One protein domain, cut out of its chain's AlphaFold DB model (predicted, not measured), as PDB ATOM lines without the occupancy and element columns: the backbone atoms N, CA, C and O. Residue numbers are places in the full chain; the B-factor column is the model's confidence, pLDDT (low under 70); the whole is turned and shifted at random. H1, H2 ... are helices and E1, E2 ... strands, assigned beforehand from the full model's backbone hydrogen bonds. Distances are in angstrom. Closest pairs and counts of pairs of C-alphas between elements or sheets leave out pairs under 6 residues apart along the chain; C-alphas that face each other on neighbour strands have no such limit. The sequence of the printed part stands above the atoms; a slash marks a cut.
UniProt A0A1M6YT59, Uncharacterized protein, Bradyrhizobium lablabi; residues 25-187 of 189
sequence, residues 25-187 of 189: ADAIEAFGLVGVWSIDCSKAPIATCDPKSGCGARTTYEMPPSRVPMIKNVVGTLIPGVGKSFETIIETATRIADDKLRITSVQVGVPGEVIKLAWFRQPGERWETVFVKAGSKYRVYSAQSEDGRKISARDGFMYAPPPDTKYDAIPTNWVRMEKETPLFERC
ATOM      1  N   ALA A  25      28.632 102.505 -24.287       94.56
ATOM      2  CA  ALA A  25      29.170 103.811 -23.925       94.56
ATOM      3  C   ALA A  25      28.174 104.941 -24.232       94.56
ATOM      4  O   ALA A  25      27.871 105.729 -23.337       94.56
ATOM      5  N   ASP A  26      27.598 104.951 -25.437       94.06
ATOM      6  CA  ASP A  26      26.618 105.960 -25.866       94.06
ATOM      7  C   ASP A  26      25.369 105.942 -24.969       94.06
ATOM      8  O   ASP A  26      24.896 106.986 -24.512       94.06
ATOM      9  N   ALA A  27      24.864 104.746 -24.639       95.75
ATOM     10  CA  ALA A  27      23.702 104.593 -23.767       95.75
ATOM     11  C   ALA A  27      23.960 105.156 -22.358       95.75
ATOM     12  O   ALA A  27      23.094 105.825 -21.785       95.75
ATOM     13  N   ILE A  28      25.149 104.904 -21.801       96.69
ATOM     14  CA  ILE A  28      25.567 105.380 -20.476       96.69
ATOM     15  C   ILE A  28      25.796 106.896 -20.480       96.69
ATOM     16  O   ILE A  28      25.376 107.586 -19.544       96.69
ATOM     17  N   GLU A  29      26.445 107.421 -21.521       95.50
ATOM     18  CA  GLU A  29      26.716 108.850 -21.685       95.50
ATOM     19  C   GLU A  29      25.424 109.651 -21.824       95.50
ATOM     20  O   GLU A  29      25.202 110.591 -21.063       95.50
ATOM     21  N   ALA A  30      24.517 109.229 -22.702       95.31
ATOM     22  CA  ALA A  30      23.217 109.871 -22.876       95.31
ATOM     23  C   ALA A  30      22.308 109.730 -21.642       95.31
ATOM     24  O   ALA A  30      21.485 110.603 -21.349       95.31
ATOM     25  N   PHE A  31      22.461 108.655 -20.857       96.75
ATOM     26  CA  PHE A  31      21.829 108.576 -19.542       96.75
ATOM     27  C   PHE A  31      22.447 109.565 -18.539       96.75
ATOM     28  O   PHE A  31      21.801 109.921 -17.559       96.75
ATOM     29  N   GLY A  32      23.656 110.068 -18.784       96.25
ATOM     30  CA  GLY A  32      24.340 111.032 -17.928       96.25
ATOM     31  C   GLY A  32      25.046 110.392 -16.736       96.25
ATOM     32  O   GLY A  32      25.272 111.077 -15.744       96.25
ATOM     33  N   LEU A  33      25.380 109.097 -16.805       96.94
ATOM     34  CA  LEU A  33      25.970 108.350 -15.685       96.94
ATOM     35  C   LEU A  33      27.492 108.535 -15.562       96.94
ATOM     36  O   LEU A  33      28.071 108.195 -14.535       96.94
ATOM     37  N   VAL A  34      28.156 109.064 -16.592       97.25
ATOM     38  CA  VAL A  34      29.620 109.219 -16.626       97.25
ATOM     39  C   VAL A  34      30.099 110.161 -15.518       97.25
ATOM     40  O   VAL A  34      29.605 111.283 -15.385       97.25
ATOM     41  N   GLY A  35      31.089 109.718 -14.737       97.00
ATOM     42  CA  GLY A  35      31.661 110.469 -13.614       97.00
ATOM     43  C   GLY A  35      31.576 109.740 -12.273       97.00
ATOM     44  O   GLY A  35      31.310 108.539 -12.221       97.00
ATOM     45  N   VAL A  36      31.838 110.478 -11.189       97.69
ATOM     46  CA  VAL A  36      31.878 109.969  -9.810       97.69
ATOM     47  C   VAL A  36      30.548 110.222  -9.107       97.69
ATOM     48  O   VAL A  36      30.014 111.328  -9.152       97.69
ATOM     49  N   TRP A  37      30.042 109.211  -8.406       97.56
ATOM     50  CA  TRP A  37      28.757 109.247  -7.717       97.56
ATOM     51  C   TRP A  37      28.851 108.703  -6.298       97.56
ATOM     52  O   TRP A  37      29.640 107.798  -6.010       97.56
ATOM     53  N   SER A  38      28.015 109.234  -5.408       95.94
ATOM     54  CA  SER A  38      27.882 108.748  -4.037       95.94
ATOM     55  C   SER A  38      26.505 109.027  -3.458       95.94
ATOM     56  O   SER A  38      25.781 109.887  -3.936       95.94
ATOM     57  N   ILE A  39      26.172 108.324  -2.382       93.94
ATOM     58  CA  ILE A  39      25.026 108.641  -1.524       93.94
ATOM     59  C   ILE A  39      25.300 109.923  -0.716       93.94
ATOM     60  O   ILE A  39      24.364 110.622  -0.340       93.94
ATOM     61  N   ASP A  40      26.577 110.212  -0.444       92.75
ATOM     62  CA  ASP A  40      27.019 111.377   0.319       92.75
ATOM     63  C   ASP A  40      28.403 111.832  -0.167       92.75
ATOM     64  O   ASP A  40      29.443 111.251   0.181       92.75
ATOM     65  N   CYS A  41      28.427 112.882  -0.992       93.19
ATOM     66  CA  CYS A  41      29.671 113.416  -1.543       93.19
ATOM     67  C   CYS A  41      30.550 114.151  -0.514       93.19
ATOM     68  O   CYS A  41      31.707 114.442  -0.816       93.19
ATOM     69  N   SER A  42      30.060 114.402   0.705       92.06
ATOM     70  CA  SER A  42      30.856 115.023   1.774       92.06
ATOM     71  C   SER A  42      31.748 114.023   2.521       92.06
ATOM     72  O   SER A  42      32.772 114.401   3.091       92.06
ATOM     73  N   LYS A  43      31.407 112.727   2.490       89.44
ATOM     74  CA  LYS A  43      32.194 111.670   3.141       89.44
ATOM     75  C   LYS A  43      33.385 111.249   2.292       89.44
ATOM     76  O   LYS A  43      33.242 111.036   1.093       89.44
ATOM     77  N   ALA A  44      34.546 111.058   2.915       88.44
ATOM     78  CA  ALA A  44      35.713 110.514   2.223       88.44
ATOM     79  C   ALA A  44      35.450 109.066   1.739       88.44
ATOM     80  O   ALA A  44      34.854 108.293   2.492       88.44
ATOM     81  N   PRO A  45      35.949 108.653   0.553       86.81
ATOM     82  CA  PRO A  45      35.709 107.319  -0.022       86.81
ATOM     83  C   PRO A  45      36.032 106.146   0.913       86.81
ATOM     84  O   PRO A  45      35.332 105.134   0.946       86.81
ATOM     85  N   ILE A  46      37.099 106.316   1.695       87.75
ATOM     86  CA  ILE A  46      37.644 105.328   2.633       87.75
ATOM     87  C   ILE A  46      37.269 105.618   4.093       87.75
ATOM     88  O   ILE A  46      37.862 105.046   5.007       87.75
ATOM     89  N   ALA A  47      36.314 106.526   4.331       84.81
ATOM     90  CA  ALA A  47      35.789 106.760   5.669       84.81
ATOM     91  C   ALA A  47      35.190 105.462   6.225       84.81
ATOM     92  O   ALA A  47      34.515 104.721   5.500       84.81
ATOM     93  N   THR A  48      35.438 105.205   7.509       81.81
ATOM     94  CA  THR A  48      34.948 104.014   8.204       81.81
ATOM     95  C   THR A  48      33.441 103.871   8.026       81.81
ATOM     96  O   THR A  48      32.693 104.837   8.188       81.81
ATOM     97  N   CYS A  49      32.996 102.660   7.701       80.25
ATOM     98  CA  CYS A  49      31.577 102.351   7.635       80.25
ATOM     99  C   CYS A  49      30.949 102.463   9.021       80.25
ATOM    100  O   CYS A  49      31.307 101.719   9.934       80.25
ATOM    101  N   ASP A  50      29.969 103.348   9.153       78.69
ATOM    102  CA  ASP A  50      29.141 103.442  10.345       78.69
ATOM    103  C   ASP A  50      27.794 102.738  10.087       78.69
ATOM    104  O   ASP A  50      27.157 102.993   9.060       78.69
ATOM    105  N   PRO A  51      27.320 101.857  10.987       71.56
ATOM    106  CA  PRO A  51      26.068 101.127  10.782       71.56
ATOM    107  C   PRO A  51      24.829 102.017  10.610       71.56
ATOM    108  O   PRO A  51      23.857 101.588   9.992       71.56
ATOM    109  N   LYS A  52      24.840 103.245  11.149       73.00
ATOM    110  CA  LYS A  52      23.696 104.170  11.093       73.00
ATOM    111  C   LYS A  52      23.731 105.057   9.851       73.00
ATOM    112  O   LYS A  52      22.690 105.346   9.269       73.00
ATOM    113  N   SER A  53      24.918 105.487   9.443       71.62
ATOM    114  CA  SER A  53      25.133 106.510   8.419       71.62
ATOM    115  C   SER A  53      25.799 105.978   7.145       71.62
ATOM    116  O   SER A  53      25.984 106.737   6.193       71.62
ATOM    117  N   GLY A  54      26.127 104.686   7.097       75.94
ATOM    118  CA  GLY A  54      26.707 104.006   5.943       75.94
ATOM    119  C   GLY A  54      28.207 104.250   5.760       75.94
ATOM    120  O   GLY A  54      28.881 104.867   6.586       75.94
ATOM    121  N   CYS A  55      28.732 103.748   4.644       82.38
ATOM    122  CA  CYS A  55      30.119 103.932   4.219       82.38
ATOM    123  C   CYS A  55      30.242 105.148   3.291       82.38
ATOM    124  O   CYS A  55      29.303 105.456   2.558       82.38
ATOM    125  N   GLY A  56      31.418 105.779   3.228       82.56
ATOM    126  CA  GLY A  56      31.697 106.886   2.300       82.56
ATOM    127  C   GLY A  56      31.817 106.491   0.819       82.56
ATOM    128  O   GLY A  56      32.517 107.161   0.073       82.56
ATOM    129  N   ALA A  57      31.175 105.406   0.381       90.69
ATOM    130  CA  ALA A  57      31.399 104.758  -0.911       90.69
ATOM    131  C   ALA A  57      31.369 105.711  -2.123       90.69
ATOM    132  O   ALA A  57      30.543 106.626  -2.195       90.69
ATOM    133  N   ARG A  58      32.231 105.453  -3.110       94.94
ATOM    134  CA  ARG A  58      32.235 106.099  -4.427       94.94
ATOM    135  C   ARG A  58      32.061 105.076  -5.530       94.94
ATOM    136  O   ARG A  58      32.714 104.038  -5.509       94.94
ATOM    137  N   THR A  59      31.246 105.428  -6.513       95.88
ATOM    138  CA  THR A  59      31.063 104.677  -7.751       95.88
ATOM    139  C   THR A  59      31.418 105.584  -8.918       95.88
ATOM    140  O   THR A  59      30.774 106.611  -9.119       95.88
ATOM    141  N   THR A  60      32.432 105.214  -9.687       97.25
ATOM    142  CA  THR A  60      32.883 105.942 -10.872       97.25
ATOM    143  C   THR A  60      32.537 105.147 -12.119       97.25
ATOM    144  O   THR A  60      32.932 103.988 -12.231       97.25
ATOM    145  N   TYR A  61      31.835 105.772 -13.063       97.25
ATOM    146  CA  TYR A  61      31.568 105.207 -14.384       97.25
ATOM    147  C   TYR A  61      32.525 105.833 -15.396       97.25
ATOM    148  O   TYR A  61      32.497 107.048 -15.609       97.25
ATOM    149  N   GLU A  62      33.372 105.009 -16.008       95.62
ATOM    150  CA  GLU A  62      34.419 105.434 -16.940       95.62
ATOM    151  C   GLU A  62      34.142 104.903 -18.346       95.62
ATOM    152  O   GLU A  62      33.996 103.694 -18.524       95.62
ATOM    153  N   MET A  63      34.127 105.800 -19.339       94.62
ATOM    154  CA  MET A  63      33.965 105.480 -20.766       94.62
ATOM    155  C   MET A  63      35.293 105.708 -21.511       94.62
ATOM    156  O   MET A  63      35.469 106.726 -22.179       94.62
ATOM    157  N   PRO A  64      36.292 104.827 -21.338       88.12
ATOM    158  CA  PRO A  64      37.575 104.957 -22.021       88.12
ATOM    159  C   PRO A  64      37.396 104.853 -23.553       88.12
ATOM    160  O   PRO A  64      36.779 103.896 -24.010       88.12
ATOM    161  N   PRO A  65      37.998 105.746 -24.368       79.12
ATOM    162  CA  PRO A  65      37.775 105.791 -25.824       79.12
ATOM    163  C   PRO A  65      38.096 104.501 -26.596       79.12
ATOM    164  O   PRO A  65      37.623 104.310 -27.710       79.12
ATOM    165  N   SER A  66      38.939 103.631 -26.036       78.00
ATOM    166  CA  SER A  66      39.428 102.405 -26.677       78.00
ATOM    167  C   SER A  66      39.223 101.146 -25.835       78.00
ATOM    168  O   SER A  66      39.784 100.096 -26.154       78.00
ATOM    169  N   ARG A  67      38.457 101.227 -24.739       80.44
ATOM    170  CA  ARG A  67      38.160 100.061 -23.895       80.44
ATOM    171  C   ARG A  67      36.667  99.972 -23.608       80.44
ATOM    172  O   ARG A  67      35.909 100.905 -23.840       80.44
ATOM    173  N   VAL A  68      36.266  98.819 -23.090       89.88
ATOM    174  CA  VAL A  68      34.899  98.599 -22.621       89.88
ATOM    175  C   VAL A  68      34.558  99.573 -21.482       89.88
ATOM    176  O   VAL A  68      35.431  99.862 -20.660       89.88
ATOM    177  N   PRO A  69      33.313 100.072 -21.410       95.62
ATOM    178  CA  PRO A  69      32.794 100.796 -20.255       95.62
ATOM    179  C   PRO A  69      33.029 100.057 -18.932       95.62
ATOM    180  O   PRO A  69      32.830  98.842 -18.837       95.62
ATOM    181  N   MET A  70      33.433 100.786 -17.891       95.50
ATOM    182  CA  MET A  70      33.752 100.203 -16.583       95.50
ATOM    183  C   MET A  70      33.111 100.972 -15.431       95.50
ATOM    184  O   MET A  70      32.901 102.182 -15.495       95.50
ATOM    185  N   ILE A  71      32.854 100.247 -14.345       95.50
ATOM    186  CA  ILE A  71      32.486 100.784 -13.039       95.50
ATOM    187  C   ILE A  71      33.634 100.499 -12.077       95.50
ATOM    188  O   ILE A  71      34.010  99.341 -11.873       95.50
ATOM    189  N   LYS A  72      34.151 101.546 -11.444       93.88
ATOM    190  CA  LYS A  72      35.084 101.444 -10.323       93.88
ATOM    191  C   LYS A  72      34.361 101.828  -9.048       93.88
ATOM    192  O   LYS A  72      33.806 102.917  -8.957       93.88
ATOM    193  N   ASN A  73      34.362 100.948  -8.059       91.75
ATOM    194  CA  ASN A  73      33.820 101.252  -6.742       91.75
ATOM    195  C   ASN A  73      34.951 101.331  -5.732       91.75
ATOM    196  O   ASN A  73      35.807 100.455  -5.720       91.75
ATOM    197  N   VAL A  74      34.911 102.331  -4.859       90.56
ATOM    198  CA  VAL A  74      35.743 102.409  -3.658       90.56
ATOM    199  C   VAL A  74      34.804 102.477  -2.469       90.56
ATOM    200  O   VAL A  74      33.959 103.365  -2.401       90.56
ATOM    201  N   VAL A  75      34.926 101.538  -1.539       86.88
ATOM    202  CA  VAL A  75      34.071 101.457  -0.352       86.88
ATOM    203  C   VAL A  75      34.962 101.372   0.876       86.88
ATOM    204  O   VAL A  75      35.833 100.507   0.943       86.88
ATOM    205  N   GLY A  76      34.757 102.258   1.850       83.62
ATOM    206  CA  GLY A  76      35.382 102.130   3.167       83.62
ATOM    207  C   GLY A  76      35.074 100.779   3.817       83.62
ATOM    208  O   GLY A  76      34.117 100.094   3.458       83.62
ATOM    209  N   THR A  77      35.894 100.368   4.774       81.31
ATOM    210  CA  THR A  77      35.644  99.158   5.566       81.31
ATOM    211  C   THR A  77      35.292  99.523   7.006       81.31
ATOM    212  O   THR A  77      35.188 100.695   7.368       81.31
ATOM    213  N   LEU A  78      35.100  98.511   7.855       80.94
ATOM    214  CA  LEU A  78      34.994  98.716   9.301       80.94
ATOM    215  C   LEU A  78      36.339  99.117   9.935       80.94
ATOM    216  O   LEU A  78      36.361  99.557  11.080       80.94
ATOM    217  N   ILE A  79      37.452  98.986   9.205       79.00
ATOM    218  CA  ILE A  79      38.784  99.384   9.660       79.00
ATOM    219  C   ILE A  79      39.066 100.812   9.159       79.00
ATOM    220  O   ILE A  79      39.029 101.046   7.946       79.00
ATOM    221  N   PRO A  80      39.355 101.778  10.052       76.62
ATOM    222  CA  PRO A  80      39.681 103.144   9.654       76.62
ATOM    223  C   PRO A  80      40.844 103.226   8.663       76.62
ATOM    224  O   PRO A  80      41.874 102.582   8.847       76.62
ATOM    225  N   GLY A  81      40.670 104.027   7.608       77.75
ATOM    226  CA  GLY A  81      41.685 104.241   6.571       77.75
ATOM    227  C   GLY A  81      41.848 103.087   5.576       77.75
ATOM    228  O   GLY A  81      42.614 103.220   4.625       77.75
ATOM    229  N   VAL A  82      41.117 101.982   5.746       81.19
ATOM    230  CA  VAL A  82      41.147 100.842   4.823       81.19
ATOM    231  C   VAL A  82      39.909 100.882   3.936       81.19
ATOM    232  O   VAL A  82      38.777 100.793   4.418       81.19
ATOM    233  N   GLY A  83      40.136 100.999   2.629       82.44
ATOM    234  CA  GLY A  83      39.111 100.898   1.595       82.44
ATOM    235  C   GLY A  83      39.260  99.624   0.771       82.44
ATOM    236  O   GLY A  83      40.347  99.060   0.661       82.44
ATOM    237  N   LYS A  84      38.159  99.192   0.164       85.62
ATOM    238  CA  LYS A  84      38.128  98.135  -0.844       85.62
ATOM    239  C   LYS A  84      37.760  98.727  -2.187       85.62
ATOM    240  O   LYS A  84      36.805  99.498  -2.281       85.62
ATOM    241  N   SER A  85      38.503  98.315  -3.205       88.06
ATOM    242  CA  SER A  85      38.249  98.698  -4.586       88.06
ATOM    243  C   SER A  85      37.697  97.514  -5.367       88.06
ATOM    244  O   SER A  85      38.210  96.400  -5.264       88.06
ATOM    245  N   PHE A  86      36.660  97.767  -6.156       87.12
ATOM    246  CA  PHE A  86      36.013  96.777  -7.008       87.12
ATOM    247  C   PHE A  86      35.983  97.307  -8.428       87.12
ATOM    248  O   PHE A  86      35.552  98.438  -8.657       87.12
ATOM    249  N   GLU A  87      36.370  96.469  -9.379       92.19
ATOM    250  CA  GLU A  87      36.223  96.773 -10.795       92.19
ATOM    251  C   GLU A  87      35.147  95.890 -11.410       92.19
ATOM    252  O   GLU A  87      35.028  94.695 -11.126       92.19
ATOM    253  N   THR A  88      34.319  96.505 -12.239       94.25
ATOM    254  CA  THR A  88      33.225  95.851 -12.941       94.25
ATOM    255  C   THR A  88      33.241  96.309 -14.388       94.25
ATOM    256  O   THR A  88      33.228  97.505 -14.663       94.25
ATOM    257  N   ILE A  89      33.258  95.357 -15.311       96.06
ATOM    258  CA  ILE A  89      33.106  95.615 -16.741       96.06
ATOM    259  C   ILE A  89      31.615  95.674 -17.048       96.06
ATOM    260  O   ILE A  89      30.860  94.815 -16.594       96.06
ATOM    261  N   ILE A  90      31.186  96.671 -17.812       97.31
ATOM    262  CA  ILE A  90      29.829  96.725 -18.350       97.31
ATOM    263  C   ILE A  90      29.874  96.077 -19.734       97.31
ATOM    264  O   ILE A  90      30.522  96.589 -20.644       97.31
ATOM    265  N   GLU A  91      29.213  94.930 -19.876       95.69
ATOM    266  CA  GLU A  91      29.137  94.199 -21.144       95.69
ATOM    267  C   GLU A  91      28.111  94.847 -22.081       95.69
ATOM    268  O   GLU A  91      28.360  94.987 -23.276       95.69
ATOM    269  N   THR A  92      26.965  95.274 -21.542       96.44
ATOM    270  CA  THR A  92      25.907  95.944 -22.309       96.44
ATOM    271  C   THR A  92      25.234  97.036 -21.488       96.44
ATOM    272  O   THR A  92      25.164  96.966 -20.258       96.44
ATOM    273  N   ALA A  93      24.710  98.047 -22.178       97.19
ATOM    274  CA  ALA A  93      23.829  99.047 -21.603       97.19
ATOM    275  C   ALA A  93      22.706  99.359 -22.595       97.19
ATOM    276  O   ALA A  93      22.928  99.428 -23.801       97.19
ATOM    277  N   THR A  94      21.483  99.502 -22.100       96.75
ATOM    278  CA  THR A  94      20.298  99.733 -22.926       96.75
ATOM    279  C   THR A  94      19.369 100.691 -22.209       96.75
ATOM    280  O   THR A  94      18.945 100.426 -21.080       96.75
ATOM    281  N   ARG A  95      19.017 101.798 -22.862       96.06
ATOM    282  CA  ARG A  95      17.921 102.645 -22.392       96.06
ATOM    283  C   ARG A  95      16.608 101.900 -22.593       96.06
ATOM    284  O   ARG A  95      16.271 101.530 -23.711       96.06
ATOM    285  N   ILE A  96      15.890 101.658 -21.502       96.19
ATOM    286  CA  ILE A  96      14.580 100.986 -21.532       96.19
ATOM    287  C   ILE A  96      13.423 101.986 -21.393       96.19
ATOM    288  O   ILE A  96      12.284 101.648 -21.694       96.19
ATOM    289  N   ALA A  97      13.726 103.206 -20.945       95.56
ATOM    290  CA  ALA A  97      12.875 104.392 -20.966       95.56
ATOM    291  C   ALA A  97      13.776 105.642 -20.878       95.56
ATOM    292  O   ALA A  97      14.970 105.516 -20.595       95.56
ATOM    293  N   ASP A  98      13.220 106.841 -21.060       93.94
ATOM    294  CA  ASP A  98      13.976 108.107 -20.982       93.94
ATOM    295  C   ASP A  98      14.688 108.300 -19.631       93.94
ATOM    296  O   ASP A  98      15.782 108.870 -19.538       93.94
ATOM    297  N   ASP A  99      14.071 107.785 -18.570       97.56
ATOM    298  CA  ASP A  99      14.548 107.843 -17.198       97.56
ATOM    299  C   ASP A  99      15.165 106.526 -16.713       97.56
ATOM    300  O   ASP A  99      15.607 106.480 -15.566       97.56
ATOM    301  N   LYS A 100      15.250 105.474 -17.544       98.38
ATOM    302  CA  LYS A 100      15.748 104.151 -17.128       98.38
ATOM    303  C   LYS A 100      16.827 103.577 -18.036       98.38
ATOM    304  O   LYS A 100      16.656 103.440 -19.247       98.38
ATOM    305  N   LEU A 101      17.902 103.115 -17.406       98.50
ATOM    306  CA  LEU A 101      19.011 102.421 -18.054       98.50
ATOM    307  C   LEU A 101      19.172 101.039 -17.438       98.50
ATOM    308  O   LEU A 101      19.343 100.919 -16.228       98.50
ATOM    309  N   ARG A 102      19.167 100.003 -18.267       98.38
ATOM    310  CA  ARG A 102      19.576  98.657 -17.872       98.38
ATOM    311  C   ARG A 102      21.028  98.438 -18.268       98.38
ATOM    312  O   ARG A 102      21.383  98.715 -19.409       98.38
ATOM    313  N   ILE A 103      21.837  97.907 -17.361       98.12
ATOM    314  CA  ILE A 103      23.197  97.444 -17.640       98.12
ATOM    315  C   ILE A 103      23.327  95.957 -17.316       98.12
ATOM    316  O   ILE A 103      22.803  95.499 -16.300       98.12
ATOM    317  N   THR A 104      24.080  95.230 -18.135       98.06
ATOM    318  CA  THR A 104      24.626  93.918 -17.772       98.06
ATOM    319  C   THR A 104      26.113  94.078 -17.535       98.06
ATOM    320  O   THR A 104      26.821  94.708 -18.323       98.06
ATOM    321  N   SER A 105      26.605  93.548 -16.421       97.44
ATOM    322  CA  SER A 105      27.987  93.765 -16.010       97.44
ATOM    323  C   SER A 105      28.603  92.538 -15.350       97.44
ATOM    324  O   SER A 105      27.891  91.728 -14.758       97.44
ATOM    325  N   VAL A 106      29.934  92.450 -15.357       96.00
ATOM    326  CA  VAL A 106      30.723  91.384 -14.717       96.00
ATOM    327  C   VAL A 106      31.730  92.001 -13.754       96.00
ATOM    328  O   VAL A 106      32.502  92.878 -14.139       96.00
ATOM    329  N   GLN A 107      31.750  91.546 -12.500       90.62
ATOM    330  CA  GLN A 107      32.789  91.962 -11.555       90.62
ATOM    331  C   GLN A 107      34.089  91.227 -11.888       90.62
ATOM    332  O   GLN A 107      34.101  90.002 -11.947       90.62
ATOM    333  N   VAL A 108      35.184  91.956 -12.097       87.25
ATOM    334  CA  VAL A 108      36.469  91.362 -12.509       87.25
ATOM    335  C   VAL A 108      37.199  90.754 -11.312       87.25
ATOM    336  O   VAL A 108      37.762  89.669 -11.408       87.25
ATOM    337  N   GLY A 109      37.158  91.424 -10.157       71.44
ATOM    338  CA  GLY A 109      37.835  90.963  -8.949       71.44
ATOM    339  C   GLY A 109      37.905  92.026  -7.857       71.44
ATOM    340  O   GLY A 109      37.551  93.186  -8.071       71.44
ATOM    341  N   VAL A 110      38.368  91.607  -6.679       67.81
ATOM    342  CA  VAL A 110      38.807  92.483  -5.585       67.81
ATOM    343  C   VAL A 110      40.278  92.159  -5.352       67.81
ATOM    344  O   VAL A 110      40.580  91.006  -5.034       67.81
ATOM    345  N   PRO A 111      41.214  93.100  -5.534       59.91
ATOM    346  CA  PRO A 111      42.615  92.832  -5.240       59.91
ATOM    347  C   PRO A 111      42.786  92.354  -3.789       59.91
ATOM    348  O   PRO A 111      42.424  93.062  -2.853       59.91
ATOM    349  N   GLY A 112      43.322  91.143  -3.611       56.81
ATOM    350  CA  GLY A 112      43.736  90.610  -2.309       56.81
ATOM    351  C   GLY A 112      42.646  90.015  -1.410       56.81
ATOM    352  O   GLY A 112      42.986  89.554  -0.325       56.81
ATOM    353  N   GLU A 113      41.370  89.967  -1.816       63.41
ATOM    354  CA  GLU A 113      40.305  89.439  -0.951       63.41
ATOM    355  C   GLU A 113      39.184  88.685  -1.682       63.41
ATOM    356  O   GLU A 113      38.739  89.062  -2.763       63.41
ATOM    357  N   VAL A 114      38.658  87.652  -1.017       60.53
ATOM    358  CA  VAL A 114      37.431  86.948  -1.408       60.53
ATOM    359  C   VAL A 114      36.294  87.445  -0.516       60.53
ATOM    360  O   VAL A 114      36.363  87.302   0.709       60.53
ATOM    361  N   ILE A 115      35.234  88.016  -1.101       71.44
ATOM    362  CA  ILE A 115      34.004  88.290  -0.344       71.44
ATOM    363  C   ILE A 115      33.420  86.939   0.074       71.44
ATOM    364  O   ILE A 115      32.903  86.197  -0.753       71.44
ATOM    365  N   LYS A 116      33.471  86.625   1.370       76.94
ATOM    366  CA  LYS A 116      33.008  85.328   1.893       76.94
ATOM    367  C   LYS A 116      31.488  85.153   1.886       76.94
ATOM    368  O   LYS A 116      31.019  84.043   2.080       76.94
ATOM    369  N   LEU A 117      30.734  86.235   1.697       84.38
ATOM    370  CA  LEU A 117      29.276  86.201   1.649       84.38
ATOM    371  C   LEU A 117      28.831  85.662   0.283       84.38
ATOM    372  O   LEU A 117      28.880  86.385  -0.713       84.38
ATOM    373  N   ALA A 118      28.380  84.411   0.226       86.31
ATOM    374  CA  ALA A 118      27.963  83.747  -1.009       86.31
ATOM    375  C   ALA A 118      26.825  84.490  -1.728       86.31
ATOM    376  O   ALA A 118      26.730  84.432  -2.949       86.31
ATOM    377  N   TRP A 119      25.994  85.231  -0.994       87.62
ATOM    378  CA  TRP A 119      24.901  86.043  -1.537       87.62
ATOM    379  C   TRP A 119      25.310  87.451  -1.995       87.62
ATOM    380  O   TRP A 119      24.484  88.169  -2.553       87.62
ATOM    381  N   PHE A 120      26.563  87.863  -1.784       88.69
ATOM    382  CA  PHE A 120      27.120  89.046  -2.445       88.69
ATOM    383  C   PHE A 120      27.565  88.709  -3.867       88.69
ATOM    384  O   PHE A 120      27.798  87.546  -4.208       88.69
ATOM    385  N   ARG A 121      27.715  89.753  -4.686       90.31
ATOM    386  CA  ARG A 121      28.336  89.641  -6.003       90.31
ATOM    387  C   ARG A 121      29.758  89.099  -5.874       90.31
ATOM    388  O   ARG A 121      30.556  89.626  -5.098       90.31
ATOM    389  N   GLN A 122      30.052  88.061  -6.646       89.56
ATOM    390  CA  GLN A 122      31.370  87.440  -6.727       89.56
ATOM    391  C   GLN A 122      32.055  87.774  -8.061       89.56
ATOM    392  O   GLN A 122      31.378  88.096  -9.045       89.56
ATOM    393  N   PRO A 123      33.397  87.712  -8.119       90.19
ATOM    394  CA  PRO A 123      34.127  87.833  -9.376       90.19
ATOM    395  C   PRO A 123      33.636  86.823 -10.423       90.19
ATOM    396  O   PRO A 123      33.369  85.669 -10.102       90.19
ATOM    397  N   GLY A 124      33.513  87.265 -11.673       91.38
ATOM    398  CA  GLY A 124      33.003  86.468 -12.790       91.38
ATOM    399  C   GLY A 124      31.476  86.400 -12.893       91.38
ATOM    400  O   GLY A 124      30.963  85.968 -13.921       91.38
ATOM    401  N   GLU A 125      30.727  86.865 -11.887       92.88
ATOM    402  CA  GLU A 125      29.264  86.839 -11.942       92.88
ATOM    403  C   GLU A 125      28.701  87.976 -12.796       92.88
ATOM    404  O   GLU A 125      28.982  89.164 -12.559       92.88
ATOM    405  N   ARG A 126      27.831  87.599 -13.739       96.50
ATOM    406  CA  ARG A 126      26.981  88.526 -14.485       96.50
ATOM    407  C   ARG A 126      25.826  89.014 -13.633       96.50
ATOM    408  O   ARG A 126      25.143  88.229 -12.977       96.50
ATOM    409  N   TRP A 127      25.625  90.322 -13.663       97.88
ATOM    410  CA  TRP A 127      24.548  91.010 -12.967       97.88
ATOM    411  C   TRP A 127      23.821  91.940 -13.922       97.88
ATOM    412  O   TRP A 127      24.464  92.709 -14.641       97.88
ATOM    413  N   GLU A 128      22.496  91.890 -13.869       98.50
ATOM    414  CA  GLU A 128      21.614  92.865 -14.493       98.50
ATOM    415  C   GLU A 128      21.241  93.919 -13.447       98.50
ATOM    416  O   GLU A 128      20.740  93.587 -12.371       98.50
ATOM    417  N   THR A 129      21.471  95.189 -13.772       98.62
ATOM    418  CA  THR A 129      21.119  96.330 -12.925       98.62
ATOM    419  C   THR A 129      20.304  97.327 -13.731       98.62
ATOM    420  O   THR A 129      20.729  97.757 -14.801       98.62
ATOM    421  N   VAL A 130      19.155  97.744 -13.207       98.69
ATOM    422  CA  VAL A 130      18.352  98.836 -13.763       98.69
ATOM    423  C   VAL A 130      18.511 100.065 -12.883       98.69
ATOM    424  O   VAL A 130      18.205 100.034 -11.692       98.69
ATOM    425  N   PHE A 131      18.949 101.165 -13.480       98.69
ATOM    426  CA  PHE A 131      18.965 102.487 -12.872       98.69
ATOM    427  C   PHE A 131      17.730 103.277 -13.281       98.69
ATOM    428  O   PHE A 131      17.244 103.135 -14.403       98.69
ATOM    429  N   VAL A 132      17.265 104.148 -12.388       98.44
ATOM    430  CA  VAL A 132      16.228 105.143 -12.679       98.44
ATOM    431  C   VAL A 132      16.700 106.536 -12.266       98.44
ATOM    432  O   VAL A 132      17.291 106.699 -11.191       98.44
ATOM    433  N   LYS A 133      16.471 107.535 -13.122       97.94
ATOM    434  CA  LYS A 133      16.740 108.948 -12.833       97.94
ATOM    435  C   LYS A 133      15.725 109.491 -11.832       97.94
ATOM    436  O   LYS A 133      14.543 109.178 -11.879       97.94
ATOM    437  N   ALA A 134      16.195 110.369 -10.959       96.50
ATOM    438  CA  ALA A 134      15.382 111.143 -10.034       96.50
ATOM    439  C   ALA A 134      15.945 112.569  -9.990       96.50
ATOM    440  O   ALA A 134      16.782 112.910  -9.150       96.50
ATOM    441  N   GLY A 135      15.538 113.393 -10.960       95.38
ATOM    442  CA  GLY A 135      16.151 114.701 -11.201       95.38
ATOM    443  C   GLY A 135      17.606 114.558 -11.656       95.38
ATOM    444  O   GLY A 135      17.891 113.834 -12.605       95.38
ATOM    445  N   SER A 136      18.529 115.231 -10.965       96.12
ATOM    446  CA  SER A 136      19.981 115.132 -11.202       96.12
ATOM    447  C   SER A 136      20.649 113.934 -10.513       96.12
ATOM    448  O   SER A 136      21.861 113.752 -10.628       96.12
ATOM    449  N   LYS A 137      19.873 113.134  -9.774       98.12
ATOM    450  CA  LYS A 137      20.324 111.934  -9.066       98.12
ATOM    451  C   LYS A 137      19.869 110.683  -9.814       98.12
ATOM    452  O   LYS A 137      18.981 110.742 -10.665       98.12
ATOM    453  N   TYR A 138      20.422 109.535  -9.452       98.12
ATOM    454  CA  TYR A 138      19.866 108.240  -9.847       98.12
ATOM    455  C   TYR A 138      19.705 107.331  -8.633       98.12
ATOM    456  O   TYR A 138      20.283 107.570  -7.576       98.12
ATOM    457  N   ARG A 139      18.927 106.262  -8.776       97.69
ATOM    458  CA  ARG A 139      18.918 105.131  -7.839       97.69
ATOM    459  C   ARG A 139      18.929 103.815  -8.599       97.69
ATOM    460  O   ARG A 139      18.602 103.767  -9.785       97.69
ATOM    461  N   VAL A 140      19.268 102.742  -7.897       98.25
ATOM    462  CA  VAL A 140      19.129 101.373  -8.405       98.25
ATOM    463  C   VAL A 140      17.672 100.941  -8.241       98.25
ATOM    464  O   VAL A 140      17.186 100.824  -7.122       98.25
ATOM    465  N   TYR A 141      16.959 100.718  -9.339       98.44
ATOM    466  CA  TYR A 141      15.587 100.209  -9.316       98.44
ATOM    467  C   TYR A 141      15.554  98.687  -9.123       98.44
ATOM    468  O   TYR A 141      14.814  98.177  -8.284       98.44
ATOM    469  N   SER A 142      16.394  97.954  -9.853       98.50
ATOM    470  CA  SER A 142      16.590  96.515  -9.668       98.50
ATOM    471  C   SER A 142      18.059  96.158  -9.844       98.50
ATOM    472  O   SER A 142      18.782  96.830 -10.576       98.50
ATOM    473  N   ALA A 143      18.507  95.116  -9.152       98.31
ATOM    474  CA  ALA A 143      19.830  94.543  -9.336       98.31
ATOM    475  C   ALA A 143      19.831  93.085  -8.873       98.31
ATOM    476  O   ALA A 143      19.530  92.792  -7.711       98.31
ATOM    477  N   GLN A 144      20.165  92.178  -9.787       98.00
ATOM    478  CA  GLN A 144      20.199  90.740  -9.530       98.00
ATOM    479  C   GLN A 144      21.247  90.036 -10.394       98.00
ATOM    480  O   GLN A 144      21.650  90.548 -11.441       98.00
ATOM    481  N   SER A 145      21.690  88.859  -9.956       97.31
ATOM    482  CA  SER A 145      22.503  87.976 -10.796       97.31
ATOM    483  C   SER A 145      21.712  87.525 -12.029       97.31
ATOM    484  O   SER A 145      20.482  87.485 -12.008       97.31
ATOM    485  N   GLU A 146      22.415  87.174 -13.106       96.19
ATOM    486  CA  GLU A 146      21.808  86.700 -14.362       96.19
ATOM    487  C   GLU A 146      20.891  85.479 -14.155       96.19
ATOM    488  O   GLU A 146      19.832  85.383 -14.768       96.19
ATOM    489  N   ASP A 147      21.247  84.587 -13.227       94.69
ATOM    490  CA  ASP A 147      20.433  83.428 -12.837       94.69
ATOM    491  C   ASP A 147      19.285  83.762 -11.858       94.69
ATOM    492  O   ASP A 147      18.533  82.875 -11.452       94.69
ATOM    493  N   GLY A 148      19.165  85.024 -11.430       94.94
ATOM    494  CA  GLY A 148      18.160  85.515 -10.486       94.94
ATOM    495  C   GLY A 148      18.305  85.007  -9.047       94.94
ATOM    496  O   GLY A 148      17.475  85.342  -8.198       94.94
ATOM    497  N   ARG A 149      19.336  84.211  -8.735       95.50
ATOM    498  CA  ARG A 149      19.523  83.608  -7.406       95.50
ATOM    499  C   ARG A 149      19.995  84.608  -6.357       95.50
ATOM    500  O   ARG A 149      19.777  84.385  -5.164       95.50
ATOM    501  N   LYS A 150      20.641  85.696  -6.784       96.69
ATOM    502  CA  LYS A 150      21.099  86.783  -5.921       96.69
ATOM    503  C   LYS A 150      20.377  88.070  -6.256       96.69
ATOM    504  O   LYS A 150      20.298  88.440  -7.421       96.69
ATOM    505  N   ILE A 151      19.880  88.759  -5.234       96.88
ATOM    506  CA  ILE A 151      19.085  89.977  -5.395       96.88
ATOM    507  C   ILE A 151      19.620  91.024  -4.428       96.88
ATOM    508  O   ILE A 151      19.594  90.819  -3.223       96.88
ATOM    509  N   SER A 152      20.074  92.169  -4.929       95.75
ATOM    510  CA  SER A 152      20.423  93.305  -4.066       95.75
ATOM    511  C   SER A 152      19.316  94.355  -4.028       95.75
ATOM    512  O   SER A 152      19.112  94.995  -2.994       95.75
ATOM    513  N   ALA A 153      18.562  94.504  -5.120       97.88
ATOM    514  CA  ALA A 153      17.434  95.420  -5.192       97.88
ATOM    515  C   ALA A 153      16.322  94.918  -6.117       97.88
ATOM    516  O   ALA A 153      16.586  94.288  -7.144       97.88
ATOM    517  N   ARG A 154      15.078  95.264  -5.784       98.12
ATOM    518  CA  ARG A 154      13.899  95.060  -6.635       98.12
ATOM    519  C   ARG A 154      12.846  96.118  -6.312       98.12
ATOM    520  O   ARG A 154      12.616  96.428  -5.145       98.12
ATOM    521  N   ASP A 155      12.237  96.676  -7.354       97.31
ATOM    522  CA  ASP A 155      11.220  97.733  -7.273       97.31
ATOM    523  C   ASP A 155      11.646  98.965  -6.458       97.31
ATOM    524  O   ASP A 155      10.841  99.601  -5.785       97.31
ATOM    525  N   GLY A 156      12.937  99.301  -6.498       97.62
ATOM    526  CA  GLY A 156      13.516 100.422  -5.757       97.62
ATOM    527  C   GLY A 156      13.745 100.154  -4.268       97.62
ATOM    528  O   GLY A 156      14.114 101.078  -3.551       97.62
ATOM    529  N   PHE A 157      13.575  98.918  -3.790       98.19
ATOM    530  CA  PHE A 157      13.851  98.517  -2.406       98.19
ATOM    531  C   PHE A 157      15.060  97.595  -2.324       98.19
ATOM    532  O   PHE A 157      15.311  96.802  -3.233       98.19
ATOM    533  N   MET A 158      15.798  97.685  -1.217       96.19
ATOM    534  CA  MET A 158      16.898  96.764  -0.937       96.19
ATOM    535  C   MET A 158      16.365  95.399  -0.499       96.19
ATOM    536  O   MET A 158      15.340  95.313   0.180       96.19
ATOM    537  N   TYR A 159      17.076  94.337  -0.865       96.31
ATOM    538  CA  TYR A 159      16.780  92.974  -0.432       96.31
ATOM    539  C   TYR A 159      17.979  92.386   0.306       96.31
ATOM    540  O   TYR A 159      19.132  92.649  -0.035       96.31
ATOM    541  N   ALA A 160      17.691  91.591   1.330       94.56
ATOM    542  CA  ALA A 160      18.683  90.923   2.156       94.56
ATOM    543  C   ALA A 160      18.355  89.428   2.291       94.56
ATOM    544  O   ALA A 160      17.187  89.036   2.159       94.56
ATOM    545  N   PRO A 161      19.359  88.580   2.564       94.75
ATOM    546  CA  PRO A 161      19.092  87.217   3.001       94.75
ATOM    547  C   PRO A 161      18.300  87.212   4.327       94.75
ATOM    548  O   PRO A 161      18.409  88.159   5.113       94.75
ATOM    549  N   PRO A 162      17.542  86.142   4.620       94.94
ATOM    550  CA  PRO A 162      16.983  85.899   5.944       94.94
ATOM    551  C   PRO A 162      18.063  85.944   7.044       94.94
ATOM    552  O   PRO A 162      19.201  85.542   6.771       94.94
ATOM    553  N   PRO A 163      17.740  86.392   8.277       91.12
ATOM    554  CA  PRO A 163      18.721  86.608   9.351       91.12
ATOM    555  C   PRO A 163      19.602  85.402   9.713       91.12
ATOM    556  O   PRO A 163      20.696  85.578  10.241       91.12
ATOM    557  N   ASP A 164      19.139  84.186   9.438       92.38
ATOM    558  CA  ASP A 164      19.785  82.908   9.745       92.38
ATOM    559  C   ASP A 164      20.578  82.310   8.566       92.38
ATOM    560  O   ASP A 164      21.111  81.200   8.658       92.38
ATOM    561  N   THR A 165      20.703  83.042   7.455       93.12
ATOM    562  CA  THR A 165      21.438  82.571   6.274       93.12
ATOM    563  C   THR A 165      22.935  82.452   6.570       93.12
ATOM    564  O   THR A 165      23.608  83.427   6.904       93.12
ATOM    565  N   LYS A 166      23.481  81.242   6.404       92.50
ATOM    566  CA  LYS A 166      24.913  80.950   6.587       92.50
ATOM    567  C   LYS A 166      25.762  81.587   5.501       92.50
ATOM    568  O   LYS A 166      25.425  81.440   4.336       92.50
ATOM    569  N   TYR A 167      26.895  82.188   5.872       88.88
ATOM    570  CA  TYR A 167      27.782  82.954   4.982       88.88
ATOM    571  C   TYR A 167      28.127  82.300   3.637       88.88
ATOM    572  O   TYR A 167      28.270  83.009   2.647       88.88
ATOM    573  N   ASP A 168      28.243  80.979   3.587       91.00
ATOM    574  CA  ASP A 168      28.595  80.180   2.412       91.00
ATOM    575  C   ASP A 168      27.382  79.658   1.614       91.00
ATOM    576  O   ASP A 168      27.550  78.999   0.589       91.00
ATOM    577  N   ALA A 169      26.158  79.969   2.042       92.38
ATOM    578  CA  ALA A 169      24.923  79.529   1.407       92.38
ATOM    579  C   ALA A 169      24.261  80.652   0.598       92.38
ATOM    580  O   ALA A 169      24.137  81.790   1.047       92.38
ATOM    581  N   ILE A 170      23.767  80.319  -0.596       93.06
ATOM    582  CA  ILE A 170      22.887  81.211  -1.360       93.06
ATOM    583  C   ILE A 170      21.460  81.037  -0.816       93.06
ATOM    584  O   ILE A 170      20.960  79.907  -0.840       93.06
ATOM    585  N   PRO A 171      20.793  82.104  -0.337       93.44
ATOM    586  CA  PRO A 171      19.445  82.003   0.205       93.44
ATOM    587  C   PRO A 171      18.445  81.617  -0.891       93.44
ATOM    588  O   PRO A 171      18.557  82.038  -2.043       93.44
ATOM    589  N   THR A 172      17.440  80.827  -0.526       92.88
ATOM    590  CA  THR A 172      16.332  80.453  -1.420       92.88
ATOM    591  C   THR A 172      15.198  81.476  -1.414       92.88
ATOM    592  O   THR A 172      14.427  81.537  -2.365       92.88
ATOM    593  N   ASN A 173      15.119  82.298  -0.366       94.62
ATOM    594  CA  ASN A 173      14.147  83.374  -0.213       94.62
ATOM    595  C   ASN A 173      14.879  84.678   0.093       94.62
ATOM    596  O   ASN A 173      15.887  84.669   0.792       94.62
ATOM    597  N   TRP A 174      14.350  85.798  -0.389       96.50
ATOM    598  CA  TRP A 174      14.922  87.125  -0.171       96.50
ATOM    599  C   TRP A 174      13.923  88.014   0.557       96.50
ATOM    600  O   TRP A 174      12.745  88.055   0.203       96.50
ATOM    601  N   VAL A 175      14.397  88.735   1.569       97.12
ATOM    602  CA  VAL A 175      13.568  89.604   2.402       97.12
ATOM    603  C   VAL A 175      13.696  91.032   1.892       97.12
ATOM    604  O   VAL A 175      14.792  91.595   1.870       97.12
ATOM    605  N   ARG A 176      12.570  91.624   1.487       97.12
ATOM    606  CA  ARG A 176      12.496  93.054   1.185       97.12
ATOM    607  C   ARG A 176      12.740  93.844   2.467       97.12
ATOM    608  O   ARG A 176      12.054  93.635   3.463       97.12
ATOM    609  N   MET A 177      13.677  94.779   2.425       95.19
ATOM    610  CA  MET A 177      13.898  95.731   3.508       95.19
ATOM    611  C   MET A 177      12.911  96.900   3.400       95.19
ATOM    612  O   MET A 177      12.488  97.271   2.305       95.19
ATOM    613  N   GLU A 178      12.593  97.543   4.525       94.19
ATOM    614  CA  GLU A 178      11.769  98.767   4.543       94.19
ATOM    615  C   GLU A 178      12.463  99.962   3.869       94.19
ATOM    616  O   GLU A 178      11.827 100.941   3.489       94.19
ATOM    617  N   LYS A 179      13.786  99.878   3.699       91.94
ATOM    618  CA  LYS A 179      14.616 100.939   3.143       91.94
ATOM    619  C   LYS A 179      14.687 100.851   1.615       91.94
ATOM    620  O   LYS A 179      15.128  99.845   1.050       91.94
ATOM    621  N   GLU A 180      14.302 101.945   0.961       96.00
ATOM    622  CA  GLU A 180      14.536 102.164  -0.468       96.00
ATOM    623  C   GLU A 180      16.033 102.156  -0.801       96.00
ATOM    624  O   GLU A 180      16.889 102.466   0.037       96.00
ATOM    625  N   THR A 181      16.361 101.843  -2.051       96.44
ATOM    626  CA  THR A 181      17.709 102.074  -2.557       96.44
ATOM    627  C   THR A 181      18.025 103.572  -2.493       96.44
ATOM    628  O   THR A 181      17.182 104.418  -2.812       96.44
ATOM    629  N   PRO A 182      19.231 103.938  -2.039       95.19
ATOM    630  CA  PRO A 182      19.571 105.333  -1.840       95.19
ATOM    631  C   PRO A 182      19.687 106.064  -3.180       95.19
ATOM    632  O   PRO A 182      19.987 105.472  -4.220       95.19
ATOM    633  N   LEU A 183      19.478 107.378  -3.133       97.06
ATOM    634  CA  LEU A 183      19.789 108.259  -4.250       97.06
ATOM    635  C   LEU A 183      21.290 108.538  -4.273       97.06
ATOM    636  O   LEU A 183      21.868 108.922  -3.260       97.06
ATOM    637  N   PHE A 184      21.885 108.386  -5.445       97.38
ATOM    638  CA  PHE A 184      23.263 108.736  -5.728       97.38
ATOM    639  C   PHE A 184      23.297 110.102  -6.399       97.38
ATOM    640  O   PHE A 184      22.631 110.332  -7.411       97.38
ATOM    641  N   GLU A 185      24.078 111.009  -5.835       97.38
ATOM    642  CA  GLU A 185      24.377 112.310  -6.407       97.38
ATOM    643  C   GLU A 185      25.775 112.318  -7.018       97.38
ATOM    644  O   GLU A 185      26.660 111.551  -6.625       97.38
ATOM    645  N   ARG A 186      25.952 113.165  -8.030       97.56
ATOM    646  CA  ARG A 186      27.229 113.315  -8.712       97.56
ATOM    647  C   ARG A 186      28.170 114.116  -7.823       97.56
ATOM    648  O   ARG A 186      27.824 115.220  -7.406       97.56
ATOM    649  N   CYS A 187      29.351 113.576  -7.555       96.12
ATOM    650  CA  CYS A 187      30.373 114.286  -6.802       96.12
ATOM    651  C   CYS A 187      31.192 115.184  -7.736       96.12
ATOM    652  O   CYS A 187      31.432 114.800  -8.887       96.12
TER     653      CYS A 187
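This is residues 25 to 187 of the 189 residues of an uncharacterized protein of Bradyrhizobium lablabi (UniProt A0A1M6YT59). What would one see first? Ten strands, E1 to E10, make one sheet that wraps round into a nearly closed barrel, with the short helix H1 over one end; the gap between E1 and E10 is crossed by residues 181 to 187, of which 185 to 186 pair with residues 37 to 38 of E1. How is it made up? The 163 printed residues hold H1 and then the ten strands, which in chain order form a meander, each the antiparallel neighbour of the one before; the class is mostly strand, though under half of the residues are in named elements. How large is it? It is compact, with a radius of gyration of the C-alphas of 15.4 A and spans of 42 by 35 by 31 A.

Where does the printed part start? H1 is residues 25 to 31, with C-alpha 25 at (29.170, 103.811, -23.925). Where are the first five strands? E1 is residues 35 to 38, E2 58 to 62 and E3 70 to 76, 19.9 A long. E4, residues 83 to 97, is the longest strand by residues and measures 34.8 A from C-alpha 83 at (39.111, 100.898, 1.595); E5, residues 100 to 109, measures 27.0 A. And the rest? E6 is residues 126 to 134, 25.8 A, and E7 137 to 145, 24.1 A. E8 is residues 151 to 154, E9 157 to 160 and E10 175 to 180, where C-alpha 180 is at (14.536, 102.164, -0.468).

Where is H1? It is on the sheet; its closest C-alphas to E4 are those of Ala 27 and Ala 93, 6.0 A apart, and every O i to N i+4 pair in it is within hydrogen-bond range. How are the strands joined? The hairpin E1 and E2 has N 37 and O 59 at 2.8 A, and the hairpin E6 and E7 has N 130 and O 142 at 2.8 A. E4 bends by 76 degrees at residue 91; N 86 and O 73 of E3 are 2.9 A apart, and N 94 and O 102 of E5 2.8 A. What of the edges? The edge strands E1 and E10 are apart; E10 is antiparallel to E9, with N 177 and O 158 at 2.8 A.

How far does it reach? The two C-alphas farthest apart, those of Pro 65 and Asp 164, are 46.0 A apart, and the printed part has no cut. Which links are long? They are E1 to E2, E5 to E6 and E9 to E10. Where is confidence low? Residues 110 to 114 are under 70, while the mean pLDDT of the printed part is 91.3.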